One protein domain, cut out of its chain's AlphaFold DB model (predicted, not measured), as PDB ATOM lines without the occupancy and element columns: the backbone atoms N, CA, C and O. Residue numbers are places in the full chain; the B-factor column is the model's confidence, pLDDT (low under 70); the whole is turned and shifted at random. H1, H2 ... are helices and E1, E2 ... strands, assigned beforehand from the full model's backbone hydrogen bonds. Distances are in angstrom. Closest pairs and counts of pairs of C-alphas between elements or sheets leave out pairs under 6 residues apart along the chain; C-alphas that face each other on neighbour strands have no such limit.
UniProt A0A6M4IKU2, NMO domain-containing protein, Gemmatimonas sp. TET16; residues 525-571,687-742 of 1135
ATOM      1  N   GLU A 525     -34.977 -31.041  30.678       95.38
ATOM      2  CA  GLU A 525     -35.756 -31.914  31.576       95.38
ATOM      3  C   GLU A 525     -37.088 -32.361  30.961       95.38
ATOM      4  O   GLU A 525     -37.353 -33.560  30.873       95.38
ATOM      5  N   ALA A 526     -37.895 -31.417  30.465       94.62
ATOM      6  CA  ALA A 526     -39.199 -31.724  29.878       94.62
ATOM      7  C   ALA A 526     -39.080 -32.659  28.660       94.62
ATOM      8  O   ALA A 526     -39.900 -33.560  28.468       94.62
ATOM      9  N   ALA A 527     -38.030 -32.487  27.851       94.12
ATOM     10  CA  ALA A 527     -37.800 -33.307  26.670       94.12
ATOM     11  C   ALA A 527     -37.394 -34.742  27.031       94.12
ATOM     12  O   ALA A 527     -37.869 -35.674  26.377       94.12
ATOM     13  N   VAL A 528     -36.557 -34.925  28.061       94.75
ATOM     14  CA  VAL A 528     -36.205 -36.249  28.601       94.75
ATOM     15  C   VAL A 528     -37.428 -36.918  29.226       94.75
ATOM     16  O   VAL A 528     -37.705 -38.078  28.920       94.75
ATOM     17  N   ALA A 529     -38.184 -36.187  30.051       93.62
ATOM     18  CA  ALA A 529     -39.379 -36.690  30.725       93.62
ATOM     19  C   ALA A 529     -40.433 -37.217  29.741       93.62
ATOM     20  O   ALA A 529     -41.040 -38.253  29.990       93.62
ATOM     21  N   ARG A 530     -40.596 -36.561  28.584       91.50
ATOM     22  CA  ARG A 530     -41.542 -36.984  27.539       91.50
ATOM     23  C   ARG A 530     -41.092 -38.233  26.754       91.50
ATOM     24  O   ARG A 530     -41.924 -38.876  26.124       91.50
ATOM     25  N   ARG A 531     -39.792 -38.570  26.756       92.00
ATOM     26  CA  ARG A 531     -39.183 -39.624  25.907       92.00
ATOM     27  C   ARG A 531     -38.799 -40.900  26.646       92.00
ATOM     28  O   ARG A 531     -38.558 -41.918  26.002       92.00
ATOM     29  N   ARG A 532     -38.696 -40.846  27.974       90.44
ATOM     30  CA  ARG A 532     -38.495 -42.026  28.822       90.44
ATOM     31  C   ARG A 532     -39.798 -42.402  29.512       90.44
ATOM     32  O   ARG A 532     -40.653 -41.553  29.753       90.44
ATOM     33  N   ARG A 533     -39.939 -43.681  29.841       90.69
ATOM     34  CA  ARG A 533     -41.067 -44.198  30.612       90.69
ATOM     35  C   ARG A 533     -40.722 -44.169  32.096       90.69
ATOM     36  O   ARG A 533     -39.836 -44.904  32.530       90.69
ATOM     37  N   TYR A 534     -41.445 -43.348  32.849       92.12
ATOM     38  CA  TYR A 534     -41.417 -43.341  34.307       92.12
ATOM     39  C   TYR A 534     -42.769 -43.815  34.831       92.12
ATOM     40  O   TYR A 534     -43.806 -43.322  34.398       92.12
ATOM     41  N   GLU A 535     -42.755 -44.782  35.741       91.88
ATOM     42  CA  GLU A 535     -43.985 -45.381  36.286       91.88
ATOM     43  C   GLU A 535     -44.549 -44.593  37.467       91.88
ATOM     44  O   GLU A 535     -45.726 -44.704  37.799       91.88
ATOM     45  N   LEU A 536     -43.696 -43.804  38.123       90.81
ATOM     46  CA  LEU A 536     -44.041 -43.017  39.297       90.81
ATOM     47  C   LEU A 536     -43.722 -41.546  39.031       90.81
ATOM     48  O   LEU A 536     -42.646 -41.223  38.528       90.81
ATOM     49  N   SER A 537     -44.664 -40.679  39.397       86.31
ATOM     50  CA  SER A 537     -44.602 -39.224  39.227       86.31
ATOM     51  C   SER A 537     -44.780 -38.500  40.572       86.31
ATOM     52  O   SER A 537     -45.381 -39.071  41.484       86.31
ATOM     53  N   PRO A 538     -44.325 -37.237  40.699       88.88
ATOM     54  CA  PRO A 538     -43.518 -36.491  39.726       88.88
ATOM     55  C   PRO A 538     -42.079 -37.027  39.633       88.88
ATOM     56  O   PRO A 538     -41.619 -37.727  40.532       88.88
ATOM     57  N   VAL A 539     -41.373 -36.672  38.554       92.56
ATOM     58  CA  VAL A 539     -39.929 -36.913  38.394       92.56
ATOM     59  C   VAL A 539     -39.169 -35.592  38.436       92.56
ATOM     60  O   VAL A 539     -39.607 -34.615  37.834       92.56
ATOM     61  N   ARG A 540     -38.043 -35.559  39.149       94.00
ATOM     62  CA  ARG A 540     -37.148 -34.401  39.267       94.00
ATOM     63  C   ARG A 540     -35.840 -34.695  38.548       94.00
ATOM     64  O   ARG A 540     -35.079 -35.561  38.980       94.00
ATOM     65  N   LEU A 541     -35.574 -33.964  37.468       96.00
ATOM     66  CA  LEU A 541     -34.393 -34.150  36.618       96.00
ATOM     67  C   LEU A 541     -33.441 -32.942  36.625       96.00
ATOM     68  O   LEU A 541     -32.435 -32.957  35.918       96.00
ATOM     69  N   GLY A 542     -33.746 -31.901  37.405       94.62
ATOM     70  CA  GLY A 542     -32.950 -30.675  37.477       94.62
ATOM     71  C   GLY A 542     -31.474 -30.914  37.824       94.62
ATOM     72  O   GLY A 542     -31.149 -31.689  38.724       94.62
ATOM     73  N   LEU A 543     -30.577 -30.212  37.123       95.06
ATOM     74  CA  LEU A 543     -29.127 -30.336  37.289       95.06
ATOM     75  C   LEU A 543     -28.546 -29.178  38.099       95.06
ATOM     76  O   LEU A 543     -28.735 -28.011  37.763       95.06
ATOM     77  N   ASP A 544     -27.763 -29.501  39.127       95.81
ATOM     78  CA  ASP A 544     -26.961 -28.509  39.843       95.81
ATOM     79  C   ASP A 544     -25.723 -28.104  39.016       95.81
ATOM     80  O   ASP A 544     -25.112 -28.921  38.322       95.81
ATOM     81  N   SER A 545     -25.303 -26.841  39.126       94.19
ATOM     82  CA  SER A 545     -24.114 -26.307  38.445       94.19
ATOM     83  C   SER A 545     -22.824 -27.096  38.725       94.19
ATOM     84  O   SER A 545     -21.954 -27.207  37.856       94.19
ATOM     85  N   LEU A 546     -22.688 -27.672  39.924       94.19
ATOM     86  CA  LEU A 546     -21.543 -28.500  40.287       94.19
ATOM     87  C   LEU A 546     -21.570 -29.842  39.542       94.19
ATOM     88  O   LEU A 546     -20.525 -30.314  39.096       94.19
ATOM     89  N   VAL A 547     -22.758 -30.421  39.362       94.50
ATOM     90  CA  VAL A 547     -22.962 -31.653  38.587       94.50
ATOM     91  C   VAL A 547     -22.655 -31.396  37.114       94.50
ATOM     92  O   VAL A 547     -21.896 -32.153  36.515       94.50
ATOM     93  N   ALA A 548     -23.142 -30.284  36.551       92.38
ATOM     94  CA  ALA A 548     -22.820 -29.879  35.181       92.38
ATOM     95  C   ALA A 548     -21.299 -29.769  34.956       92.38
ATOM     96  O   ALA A 548     -20.768 -30.355  34.014       92.38
ATOM     97  N   ARG A 549     -20.578 -29.130  35.889       90.56
ATOM     98  CA  ARG A 549     -19.107 -29.044  35.857       90.56
ATOM     99  C   ARG A 549     -18.428 -30.414  35.902       90.56
ATOM    100  O   ARG A 549     -17.392 -30.610  35.270       90.56
ATOM    101  N   ALA A 550     -18.975 -31.355  36.665       90.81
ATOM    102  CA  ALA A 550     -18.417 -32.697  36.769       90.81
ATOM    103  C   ALA A 550     -18.645 -33.530  35.498       90.81
ATOM    104  O   ALA A 550     -17.759 -34.292  35.108       90.81
ATOM    105  N   LEU A 551     -19.772 -33.325  34.807       88.81
ATOM    106  CA  LEU A 551     -20.012 -33.887  33.474       88.81
ATOM    107  C   LEU A 551     -19.007 -33.361  32.430       88.81
ATOM    108  O   LEU A 551     -18.635 -34.107  31.525       88.81
ATOM    109  N   ASP A 552     -18.532 -32.117  32.566       84.31
ATOM    110  CA  ASP A 552     -17.495 -31.545  31.689       84.31
ATOM    111  C   ASP A 552     -16.086 -32.068  32.002       84.31
ATOM    112  O   ASP A 552     -15.246 -32.174  31.110       84.31
ATOM    113  N   ALA A 553     -15.811 -32.396  33.267       79.00
ATOM    114  CA  ALA A 553     -14.523 -32.944  33.694       79.00
ATOM    115  C   ALA A 553     -14.294 -34.380  33.186       79.00
ATOM    116  O   ALA A 553     -13.160 -34.790  32.928       79.00
ATOM    117  N   ALA A 554     -15.366 -35.162  33.030       68.62
ATOM    118  CA  ALA A 554     -15.286 -36.539  32.569       68.62
ATOM    119  C   ALA A 554     -16.582 -36.968  31.854       68.62
ATOM    120  O   ALA A 554     -17.627 -37.051  32.506       68.62
ATOM    121  N   PRO A 555     -16.542 -37.348  30.558       66.06
ATOM    122  CA  PRO A 555     -17.682 -38.018  29.937       66.06
ATOM    123  C   PRO A 555     -17.992 -39.321  30.695       66.06
ATOM    124  O   PRO A 555     -17.082 -39.964  31.224       66.06
ATOM    125  N   GLY A 556     -19.269 -39.725  30.750       60.28
ATOM    126  CA  GLY A 556     -19.787 -40.736  31.693       60.28
ATOM    127  C   GLY A 556     -18.994 -42.052  31.808       60.28
ATOM    128  O   GLY A 556     -18.908 -42.617  32.893       60.28
ATOM    129  N   ALA A 557     -18.327 -42.501  30.738       61.88
ATOM    130  CA  ALA A 557     -17.459 -43.682  30.771       61.88
ATOM    131  C   ALA A 557     -16.282 -43.555  31.762       61.88
ATOM    132  O   ALA A 557     -15.931 -44.527  32.425       61.88
ATOM    133  N   ARG A 558     -15.699 -42.357  31.909       74.88
ATOM    134  CA  ARG A 558     -14.613 -42.089  32.867       74.88
ATOM    135  C   ARG A 558     -15.138 -41.869  34.288       74.88
ATOM    136  O   ARG A 558     -14.438 -42.188  35.241       74.88
ATOM    137  N   MET A 559     -16.366 -41.369  34.434       82.88
ATOM    138  CA  MET A 559     -17.025 -41.171  35.732       82.88
ATOM    139  C   MET A 559     -17.267 -42.489  36.478       82.88
ATOM    140  O   MET A 559     -17.183 -42.531  37.702       82.88
ATOM    141  N   LEU A 560     -17.546 -43.558  35.731       88.00
ATOM    142  CA  LEU A 560     -17.935 -44.862  36.266       88.00
ATOM    143  C   LEU A 560     -16.927 -45.970  35.963       88.00
ATOM    144  O   LEU A 560     -17.280 -47.136  36.091       88.00
ATOM    145  N   ALA A 561     -15.697 -45.647  35.558       88.44
ATOM    146  CA  ALA A 561     -14.710 -46.653  35.157       88.44
ATOM    147  C   ALA A 561     -14.525 -47.738  36.234       88.44
ATOM    148  O   ALA A 561     -14.690 -48.918  35.948       88.44
ATOM    149  N   ASP A 562     -14.318 -47.334  37.492       91.44
ATOM    150  CA  ASP A 562     -14.172 -48.267  38.616       91.44
ATOM    151  C   ASP A 562     -15.441 -49.071  38.894       91.44
ATOM    152  O   ASP A 562     -15.383 -50.271  39.151       91.44
ATOM    153  N   TYR A 563     -16.604 -48.424  38.834       91.19
ATOM    154  CA  TYR A 563     -17.877 -49.109  39.032       91.19
ATOM    155  C   TYR A 563     -18.099 -50.168  37.944       91.19
ATOM    156  O   TYR A 563     -18.397 -51.322  38.243       91.19
ATOM    157  N   ASN A 564     -17.872 -49.807  36.683       88.62
ATOM    158  CA  ASN A 564     -18.007 -50.705  35.544       88.62
ATOM    159  C   ASN A 564     -17.011 -51.866  35.627       88.62
ATOM    160  O   ASN A 564     -17.421 -53.014  35.482       88.62
ATOM    161  N   ASP A 565     -15.742 -51.602  35.941       89.50
ATOM    162  CA  ASP A 565     -14.720 -52.637  36.125       89.50
ATOM    163  C   ASP A 565     -15.082 -53.610  37.264       89.50
ATOM    164  O   ASP A 565     -14.874 -54.820  37.154       89.50
ATOM    165  N   PHE A 566     -15.670 -53.110  38.356       89.88
ATOM    166  CA  PHE A 566     -16.155 -53.949  39.455       89.88
ATOM    167  C   PHE A 566     -17.317 -54.859  39.035       89.88
ATOM    168  O   PHE A 566     -17.333 -56.038  39.401       89.88
ATOM    169  N   LYS A 567     -18.271 -54.326  38.261       85.25
ATOM    170  CA  LYS A 567     -19.482 -55.035  37.815       85.25
ATOM    171  C   LYS A 567     -19.247 -55.975  36.631       85.25
ATOM    172  O   LYS A 567     -20.022 -56.912  36.448       85.25
ATOM    173  N   GLN A 568     -18.217 -55.737  35.822       80.88
ATOM    174  CA  GLN A 568     -17.951 -56.523  34.620       80.88
ATOM    175  C   GLN A 568     -17.508 -57.958  34.934       80.88
ATOM    176  O   GLN A 568     -16.670 -58.225  35.805       80.88
ATOM    177  N   VAL A 569     -18.059 -58.892  34.154       78.38
ATOM    178  CA  VAL A 569     -17.612 -60.285  34.133       78.38
ATOM    179  C   VAL A 569     -16.217 -60.343  33.496       78.38
ATOM    180  O   VAL A 569     -16.008 -59.725  32.450       78.38
ATOM    181  N   PRO A 570     -15.260 -61.077  34.090       79.88
ATOM    182  CA  PRO A 570     -13.942 -61.287  33.514       79.88
ATOM    183  C   PRO A 570     -14.009 -61.792  32.067       79.88
ATOM    184  O   PRO A 570     -14.585 -62.844  31.801       79.88
ATOM    185  N   ASN A 571     -13.378 -61.068  31.141       83.88
ATOM    186  CA  ASN A 571     -13.108 -61.553  29.788       83.88
ATOM    187  C   ASN A 571     -11.665 -62.054  29.691       83.88
ATOM    188  O   ASN A 571     -10.769 -61.451  30.274       83.88
ATOM    189  N   ARG A 687      -7.308 -33.075  47.948       94.00
ATOM    190  CA  ARG A 687      -7.785 -34.168  48.809       94.00
ATOM    191  C   ARG A 687      -8.869 -33.718  49.782       94.00
ATOM    192  O   ARG A 687      -9.391 -34.559  50.504       94.00
ATOM    193  N   SER A 688      -9.186 -32.430  49.829       97.12
ATOM    194  CA  SER A 688     -10.223 -31.874  50.688       97.12
ATOM    195  C   SER A 688     -11.433 -31.440  49.866       97.12
ATOM    196  O   SER A 688     -11.290 -30.957  48.742       97.12
ATOM    197  N   TYR A 689     -12.629 -31.633  50.413       97.12
ATOM    198  CA  TYR A 689     -13.909 -31.321  49.787       97.12
ATOM    199  C   TYR A 689     -14.814 -30.516  50.722       97.12
ATOM    200  O   TYR A 689     -14.646 -30.526  51.939       97.12
ATOM    201  N   ARG A 690     -15.794 -29.810  50.151       95.94
ATOM    202  CA  ARG A 690     -16.757 -29.008  50.920       95.94
ATOM    203  C   ARG A 690     -17.955 -29.836  51.391       95.94
ATOM    204  O   ARG A 690     -18.584 -30.516  50.584       95.94
ATOM    205  N   TYR A 691     -18.294 -29.722  52.676       96.94
ATOM    206  CA  TYR A 691     -19.491 -30.302  53.293       96.94
ATOM    207  C   TYR A 691     -20.055 -29.362  54.361       96.94
ATOM    208  O   TYR A 691     -19.333 -28.965  55.271       96.94
ATOM    209  N   ARG A 692     -21.334 -28.977  54.249       95.56
ATOM    210  CA  ARG A 692     -22.023 -28.043  55.165       95.56
ATOM    211  C   ARG A 692     -21.194 -26.790  55.503       95.56
ATOM    212  O   ARG A 692     -21.122 -26.365  56.650       95.56
ATOM    213  N   GLY A 693     -20.527 -26.224  54.495       89.62
ATOM    214  CA  GLY A 693     -19.658 -25.044  54.620       89.62
ATOM    215  C   GLY A 693     -18.228 -25.319  55.115       89.62
ATOM    216  O   GLY A 693     -17.335 -24.507  54.863       89.62
ATOM    217  N   ALA A 694     -17.967 -26.472  55.734       93.44
ATOM    218  CA  ALA A 694     -16.644 -26.875  56.203       93.44
ATOM    219  C   ALA A 694     -15.825 -27.582  55.108       93.44
ATOM    220  O   ALA A 694     -16.366 -28.070  54.115       93.44
ATOM    221  N   SER A 695     -14.503 -27.619  55.294       95.19
ATOM    222  CA  SER A 695     -13.587 -28.424  54.479       95.19
ATOM    223  C   SER A 695     -13.304 -29.739  55.204       95.19
ATOM    224  O   SER A 695     -12.837 -29.725  56.342       95.19
ATOM    225  N   GLU A 696     -13.590 -30.866  54.559       97.19
ATOM    226  CA  GLU A 696     -13.292 -32.211  55.052       97.19
ATOM    227  C   GLU A 696     -12.252 -32.867  54.149       97.19
ATOM    228  O   GLU A 696     -12.318 -32.755  52.928       97.19
ATOM    229  N   ARG A 697     -11.303 -33.597  54.729       97.50
ATOM    230  CA  ARG A 697     -10.297 -34.328  53.958       97.50
ATOM    231  C   ARG A 697     -10.774 -35.745  53.645       97.50
ATOM    232  O   ARG A 697     -11.270 -36.442  54.526       97.50
ATOM    233  N   MET A 698     -10.580 -36.197  52.409       97.81
ATOM    234  CA  MET A 698     -10.855 -37.574  51.999       97.81
ATOM    235  C   MET A 698     -10.016 -38.561  52.810       97.81
ATOM    236  O   MET A 698      -8.803 -38.392  52.968       97.81
ATOM    237  N   ARG A 699     -10.646 -39.651  53.253       97.75
ATOM    238  CA  ARG A 699      -9.937 -40.785  53.846       97.75
ATOM    239  C   ARG A 699      -9.212 -41.547  52.742       97.75
ATOM    240  O   ARG A 699      -9.809 -41.856  51.711       97.75
ATOM    241  N   GLN A 700      -7.942 -41.870  52.965       97.12
ATOM    242  CA  GLN A 700      -7.118 -42.612  52.011       97.12
ATOM    243  C   GLN A 700      -6.721 -43.966  52.596       97.12
ATOM    244  O   GLN A 700      -6.361 -44.063  53.766       97.12
ATOM    245  N   ILE A 701      -6.779 -45.003  51.766       97.50
ATOM    246  CA  ILE A 701      -6.167 -46.302  52.034       97.50
ATOM    247  C   ILE A 701      -5.127 -46.526  50.943       97.50
ATOM    248  O   ILE A 701      -5.462 -46.471  49.760       97.50
ATOM    249  N   ILE A 702      -3.885 -46.766  51.346       97.94
ATOM    250  CA  ILE A 702      -2.816 -47.181  50.440       97.94
ATOM    251  C   ILE A 702      -2.804 -48.710  50.441       97.94
ATOM    252  O   ILE A 702      -2.751 -49.323  51.505       97.94
ATOM    253  N   ASP A 703      -2.897 -49.310  49.261       96.88
ATOM    254  CA  ASP A 703      -2.895 -50.761  49.062       96.88
ATOM    255  C   ASP A 703      -1.877 -51.131  47.971       96.88
ATOM    256  O   ASP A 703      -1.430 -50.276  47.205       96.88
ATOM    257  N   THR A 704      -1.481 -52.399  47.897       97.75
ATOM    258  CA  THR A 704      -0.509 -52.903  46.919       97.75
ATOM    259  C   THR A 704      -1.074 -54.109  46.176       97.75
ATOM    260  O   THR A 704      -1.422 -55.130  46.769       97.75
ATOM    261  N   ILE A 705      -1.131 -54.007  44.851       98.19
ATOM    262  CA  ILE A 705      -1.607 -55.058  43.950       98.19
ATOM    263  C   ILE A 705      -0.399 -55.817  43.410       98.19
ATOM    264  O   ILE A 705       0.443 -55.243  42.724       98.19
ATOM    265  N   ARG A 706      -0.308 -57.119  43.697       98.25
ATOM    266  CA  ARG A 706       0.681 -58.002  43.058       98.25
ATOM    267  C   ARG A 706       0.283 -58.250  41.604       98.25
ATOM    268  O   ARG A 706      -0.898 -58.442  41.322       98.25
ATOM    269  N   VAL A 707       1.258 -58.264  40.696       98.31
ATOM    270  CA  VAL A 707       1.013 -58.360  39.250       98.31
ATOM    271  C   VAL A 707       1.899 -59.436  38.628       98.31
ATOM    272  O   VAL A 707       3.115 -59.417  38.795       98.31
ATOM    273  N   LYS A 708       1.309 -60.377  37.884       95.50
ATOM    274  CA  LYS A 708       2.074 -61.398  37.155       95.50
ATOM    275  C   LYS A 708       2.974 -60.749  36.105       95.50
ATOM    276  O   LYS A 708       2.491 -59.996  35.262       95.50
ATOM    277  N   GLY A 709       4.261 -61.090  36.135       95.19
ATOM    278  CA  GLY A 709       5.243 -60.620  35.154       95.19
ATOM    279  C   GLY A 709       5.594 -59.130  35.254       95.19
ATOM    280  O   GLY A 709       6.179 -58.599  34.317       95.19
ATOM    281  N   ALA A 710       5.236 -58.449  36.350       97.38
ATOM    282  CA  ALA A 710       5.561 -57.042  36.582       97.38
ATOM    283  C   ALA A 710       5.772 -56.751  38.080       97.38
ATOM    284  O   ALA A 710       5.428 -57.562  38.940       97.38
ATOM    285  N   ALA A 711       6.328 -55.581  38.401       97.69
ATOM    286  CA  ALA A 711       6.435 -55.126  39.785       97.69
ATOM    287  C   ALA A 711       5.039 -54.878  40.404       97.69
ATOM    288  O   ALA A 711       4.107 -54.508  39.678       97.69
ATOM    289  N   PRO A 712       4.870 -55.049  41.730       98.19
ATOM    290  CA  PRO A 712       3.627 -54.692  42.406       98.19
ATOM    291  C   PRO A 712       3.249 -53.221  42.189       98.19
ATOM    292  O   PRO A 712       4.107 -52.340  42.206       98.19
ATOM    293  N   VAL A 713       1.955 -52.950  42.025       98.44
ATOM    294  CA  VAL A 713       1.418 -51.603  41.801       98.44
ATOM    295  C   VAL A 713       0.799 -51.078  43.092       98.44
ATOM    296  O   VAL A 713      -0.144 -51.669  43.620       98.44
ATOM    297  N   VAL A 714       1.305 -49.948  43.587       98.31
ATOM    298  CA  VAL A 714       0.699 -49.227  44.715       98.31
ATOM    299  C   VAL A 714      -0.524 -48.465  44.217       98.31
ATOM    300  O   VAL A 714      -0.449 -47.718  43.241       98.31
ATOM    301  N   VAL A 715      -1.658 -48.637  44.892       96.81
ATOM    302  CA  VAL A 715      -2.911 -47.950  44.578       96.81
ATOM    303  C   VAL A 715      -3.422 -47.181  45.787       96.81
ATOM    304  O   VAL A 715      -3.352 -47.646  46.923       96.81
ATOM    305  N   THR A 716      -3.996 -46.009  45.529       96.25
ATOM    306  CA  THR A 716      -4.657 -45.196  46.552       96.25
ATOM    307  C   THR A 716      -6.165 -45.293  46.368       96.25
ATOM    308  O   THR A 716      -6.694 -44.986  45.299       96.25
ATOM    309  N   LEU A 717      -6.861 -45.715  47.420       97.62
ATOM    310  CA  LEU A 717      -8.317 -45.803  47.479       97.62
ATOM    311  C   LEU A 717      -8.833 -44.637  48.319       97.62
ATOM    312  O   LEU A 717      -8.427 -44.483  49.473       97.62
ATOM    313  N   GLN A 718      -9.706 -43.813  47.750       97.62
ATOM    314  CA  GLN A 718     -10.192 -42.591  48.389       97.62
ATOM    315  C   GLN A 718     -11.670 -42.709  48.742       97.62
ATOM    316  O   GLN A 718     -12.450 -43.298  47.997       97.62
ATOM    317  N   TYR A 719     -12.045 -42.124  49.876       98.06
ATOM    318  CA  TYR A 719     -13.415 -42.121  50.370       98.06
ATOM    319  C   TYR A 719     -13.778 -40.732  50.879       98.06
ATOM    320  O   TYR A 719     -13.010 -40.114  51.624       98.06
ATOM    321  N   THR A 720     -14.964 -40.265  50.511       97.94
ATOM    322  CA  THR A 720     -15.646 -39.185  51.229       97.94
ATOM    323  C   THR A 720     -16.441 -39.780  52.391       97.94
ATOM    324  O   THR A 720     -16.463 -40.997  52.591       97.94
ATOM    325  N   ARG A 721     -17.150 -38.934  53.142       96.19
ATOM    326  CA  ARG A 721     -18.135 -39.396  54.127       96.19
ATOM    327  C   ARG A 721     -19.260 -40.264  53.548       96.19
ATOM    328  O   ARG A 721     -19.810 -41.071  54.285       96.19
ATOM    329  N   HIS A 722     -19.616 -40.098  52.268       97.31
ATOM    330  CA  HIS A 722     -20.721 -40.846  51.655       97.31
ATOM    331  C   HIS A 722     -20.265 -42.164  51.028       97.31
ATOM    332  O   HIS A 722     -21.067 -43.091  50.944       97.31
ATOM    333  N   GLY A 723     -18.996 -42.280  50.623       97.00
ATOM    334  CA  GLY A 723     -18.482 -43.537  50.093       97.00
ATOM    335  C   GLY A 723     -17.252 -43.400  49.195       97.00
ATOM    336  O   GLY A 723     -16.533 -42.397  49.270       97.00
ATOM    337  N   PRO A 724     -16.945 -44.441  48.399       97.44
ATOM    338  CA  PRO A 724     -15.759 -44.479  47.550       97.44
ATOM    339  C   PRO A 724     -15.799 -43.415  46.453       97.44
ATOM    340  O   PRO A 724     -16.800 -43.259  45.755       97.44
ATOM    341  N   VAL A 725     -14.675 -42.723  46.272       97.06
ATOM    342  CA  VAL A 725     -14.462 -41.759  45.187       97.06
ATOM    343  C   VAL A 725     -14.152 -42.529  43.905       97.06
ATOM    344  O   VAL A 725     -13.104 -43.166  43.809       97.06
ATOM    345  N   LEU A 726     -15.061 -42.467  42.931       95.00
ATOM    346  CA  LEU A 726     -14.914 -43.115  41.623       95.00
ATOM    347  C   LEU A 726     -14.065 -42.275  40.662       95.00
ATOM    348  O   LEU A 726     -13.393 -42.808  39.784       95.00
ATOM    349  N   MET A 727     -14.104 -40.949  40.819       92.06
ATOM    350  CA  MET A 727     -13.393 -40.012  39.954       92.06
ATOM    351  C   MET A 727     -13.035 -38.734  40.714       92.06
ATOM    352  O   MET A 727     -13.822 -38.239  41.520       92.06
ATOM    353  N   SER A 728     -11.860 -38.174  40.435       92.06
ATOM    354  CA  SER A 728     -11.444 -36.854  40.914       92.06
ATOM    355  C   SER A 728     -10.676 -36.104  39.829       92.06
ATOM    356  O   SER A 728      -9.762 -36.672  39.228       92.06
ATOM    357  N   ASP A 729     -10.987 -34.826  39.636       91.12
ATOM    358  CA  ASP A 729     -10.273 -33.905  38.756       91.12
ATOM    359  C   ASP A 729      -9.937 -32.618  39.523       91.12
ATOM    360  O   ASP A 729     -10.795 -31.769  39.789       91.12
ATOM    361  N   ALA A 730      -8.662 -32.472  39.886       90.88
ATOM    362  CA  ALA A 730      -8.166 -31.309  40.613       90.88
ATOM    363  C   ALA A 730      -8.218 -30.019  39.777       90.88
ATOM    364  O   ALA A 730      -8.472 -28.951  40.330       90.88
ATOM    365  N   SER A 731      -8.042 -30.109  38.452       89.50
ATOM    366  CA  SER A 731      -8.043 -28.946  37.553       89.50
ATOM    367  C   SER A 731      -9.436 -28.323  37.437       89.50
ATOM    368  O   SER A 731      -9.591 -27.104  37.451       89.50
ATOM    369  N   LYS A 732     -10.469 -29.170  37.412       90.31
ATOM    370  CA  LYS A 732     -11.881 -28.766  37.423       90.31
ATOM    371  C   LYS A 732     -12.439 -28.602  38.838       90.31
ATOM    372  O   LYS A 732     -13.562 -28.121  39.005       90.31
ATOM    373  N   ARG A 733     -11.643 -28.949  39.855       93.56
ATOM    374  CA  ARG A 733     -11.973 -28.906  41.286       93.56
ATOM    375  C   ARG A 733     -13.239 -29.690  41.630       93.56
ATOM    376  O   ARG A 733     -14.081 -29.212  42.394       93.56
ATOM    377  N   VAL A 734     -13.369 -30.890  41.068       94.81
ATOM    378  CA  VAL A 734     -14.523 -31.773  41.273       94.81
ATOM    379  C   VAL A 734     -14.098 -33.194  41.620       94.81
ATOM    380  O   VAL A 734     -13.081 -33.687  41.140       94.81
ATOM    381  N   ALA A 735     -14.901 -33.873  42.430       95.31
ATOM    382  CA  ALA A 735     -14.824 -35.318  42.617       95.31
ATOM    383  C   ALA A 735     -16.222 -35.929  42.637       95.31
ATOM    384  O   ALA A 735     -17.190 -35.249  42.964       95.31
ATOM    385  N   ILE A 736     -16.321 -37.211  42.299       95.81
ATOM    386  CA  ILE A 736     -17.567 -37.974  42.309       95.81
ATOM    387  C   ILE A 736     -17.372 -39.200  43.183       95.81
ATOM    388  O   ILE A 736     -16.417 -39.957  42.993       95.81
ATOM    389  N   ALA A 737     -18.279 -39.397  44.134       97.06
ATOM    390  CA  ALA A 737     -18.310 -40.573  44.985       97.06
ATOM    391  C   ALA A 737     -19.637 -41.315  44.847       97.06
ATOM    392  O   ALA A 737     -20.683 -40.704  44.645       97.06
ATOM    393  N   LEU A 738     -19.582 -42.634  44.998       97.06
ATOM    394  CA  LEU A 738     -20.763 -43.482  45.090       97.06
ATOM    395  C   LEU A 738     -21.222 -43.555  46.545       97.06
ATOM    396  O   LEU A 738     -20.435 -43.934  47.413       97.06
ATOM    397  N   ARG A 739     -22.498 -43.274  46.807       97.19
ATOM    398  CA  ARG A 739     -23.175 -43.698  48.034       97.19
ATOM    399  C   ARG A 739     -24.020 -44.918  47.695       97.19
ATOM    400  O   ARG A 739     -24.873 -44.852  46.820       97.19
ATOM    401  N   ALA A 740     -23.766 -46.036  48.361       95.69
ATOM    402  CA  ALA A 740     -24.387 -47.313  48.031       95.69
ATOM    403  C   ALA A 740     -24.939 -47.988  49.284       95.69
ATOM    404  O   ALA A 740     -24.189 -48.294  50.209       95.69
ATOM    405  N   ALA A 741     -26.238 -48.282  49.297       95.12
ATOM    406  CA  ALA A 741     -26.893 -48.901  50.444       95.12
ATOM    407  C   ALA A 741     -26.464 -50.367  50.627       95.12
ATOM    408  O   ALA A 741     -26.503 -50.904  51.728       95.12
ATOM    409  N   TRP A 742     -25.955 -51.015  49.576       93.25
ATOM    410  CA  TRP A 742     -25.363 -52.356  49.660       93.25
ATOM    411  C   TRP A 742     -24.002 -52.395  50.391       93.25
ATOM    412  O   TRP A 742     -23.491 -53.480  50.695       93.25
TER     413      TRP A 742
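Overview. This is residues 525 to 571 and 687 to 742 of the 1135 residues of the protein "NMO domain-containing protein" of Gemmatimonas sp. TET16 (UniProt A0A6M4IKU2). Three separate two-stranded hairpins make a loose frame: the hairpin of E5 and E6 lies near the middle, with H2, H3 and H4 packed round it. The hairpin of E3 and E4 reaches away from it, E1 and E2 make a small hairpin at the start of E3, and H1 lies far off beyond a long link. The printed part has 103 residues, with four named helices followed by six named strands, H1 H2 H3 H4 E1 E2 E3 E4 E5 E6; each hairpin is an antiparallel sheet of two strands. The class is mixed, helices and strands, and the whole is loose, with a radius of gyration of the C-alphas of 17.5 A and spans of 53 by 42 by 28 A.

Arrangement. H1, residues 525 to 531, is apart from H2, residues 545 to 553. The closest C-alphas of H2 and E6, residues 734 to 740, are those of Ala 550 and Val 734, 6.0 A apart. H3, residues 556 to 559, is near H2 and meets it only through their link; its closest C-alpha to E5, residues 725 to 729, is that of Met 559, 5.7 A from that of Met 727. For H4, residues 561 to 567, and E5 the closest C-alphas are those of Asp 562 and Leu 726, 6.0 A apart. Every O i to N i+4 pair is within hydrogen-bond range in H1, H2 and H4; H3 is too short for one. E1, residues 688 to 691, and E2, residues 694 to 697, form a hairpin, with N 689 and O 696 2.8 A apart. E2 runs on into E3, residues 699 to 705, at 18 degrees across a break of 1 residue. E3 and E4, residues 713 to 719, form a hairpin, with N 701 and O 717 2.9 A apart. The closest C-alphas of E4 and E5 are those of Tyr 719 and Val 725, 5.3 A apart. E5 and E6 form a hairpin at 172 degrees, with N 729 and O 734 2.8 A apart.

Along the chain. H1 begins at C-alpha 525, (-35.756, -31.914, 31.576). H2 is 12.6 A from first to last C-alpha, E3 19.3 A, and E4 and E6 19.6 A each. E6 ends at C-alpha 740, (-24.387, -47.313, 48.031).

Size, cuts and confidence. The C-alphas of Pro 538 and Gly 709, 54.6 A apart, are the farthest apart. Residues 572 to 686 are not printed, and C-alphas 571 and 687 are 33.8 A apart across this cut. The link from H1 to H2, 13 residues, is long. Residues 530 to 537, of which 530 to 531 belong to H1, and 564 to 571, of which 564 to 567 belong to H4, stand free. The mean pLDDT of the printed part is 92.1, and residues 554 to 557 are under 70.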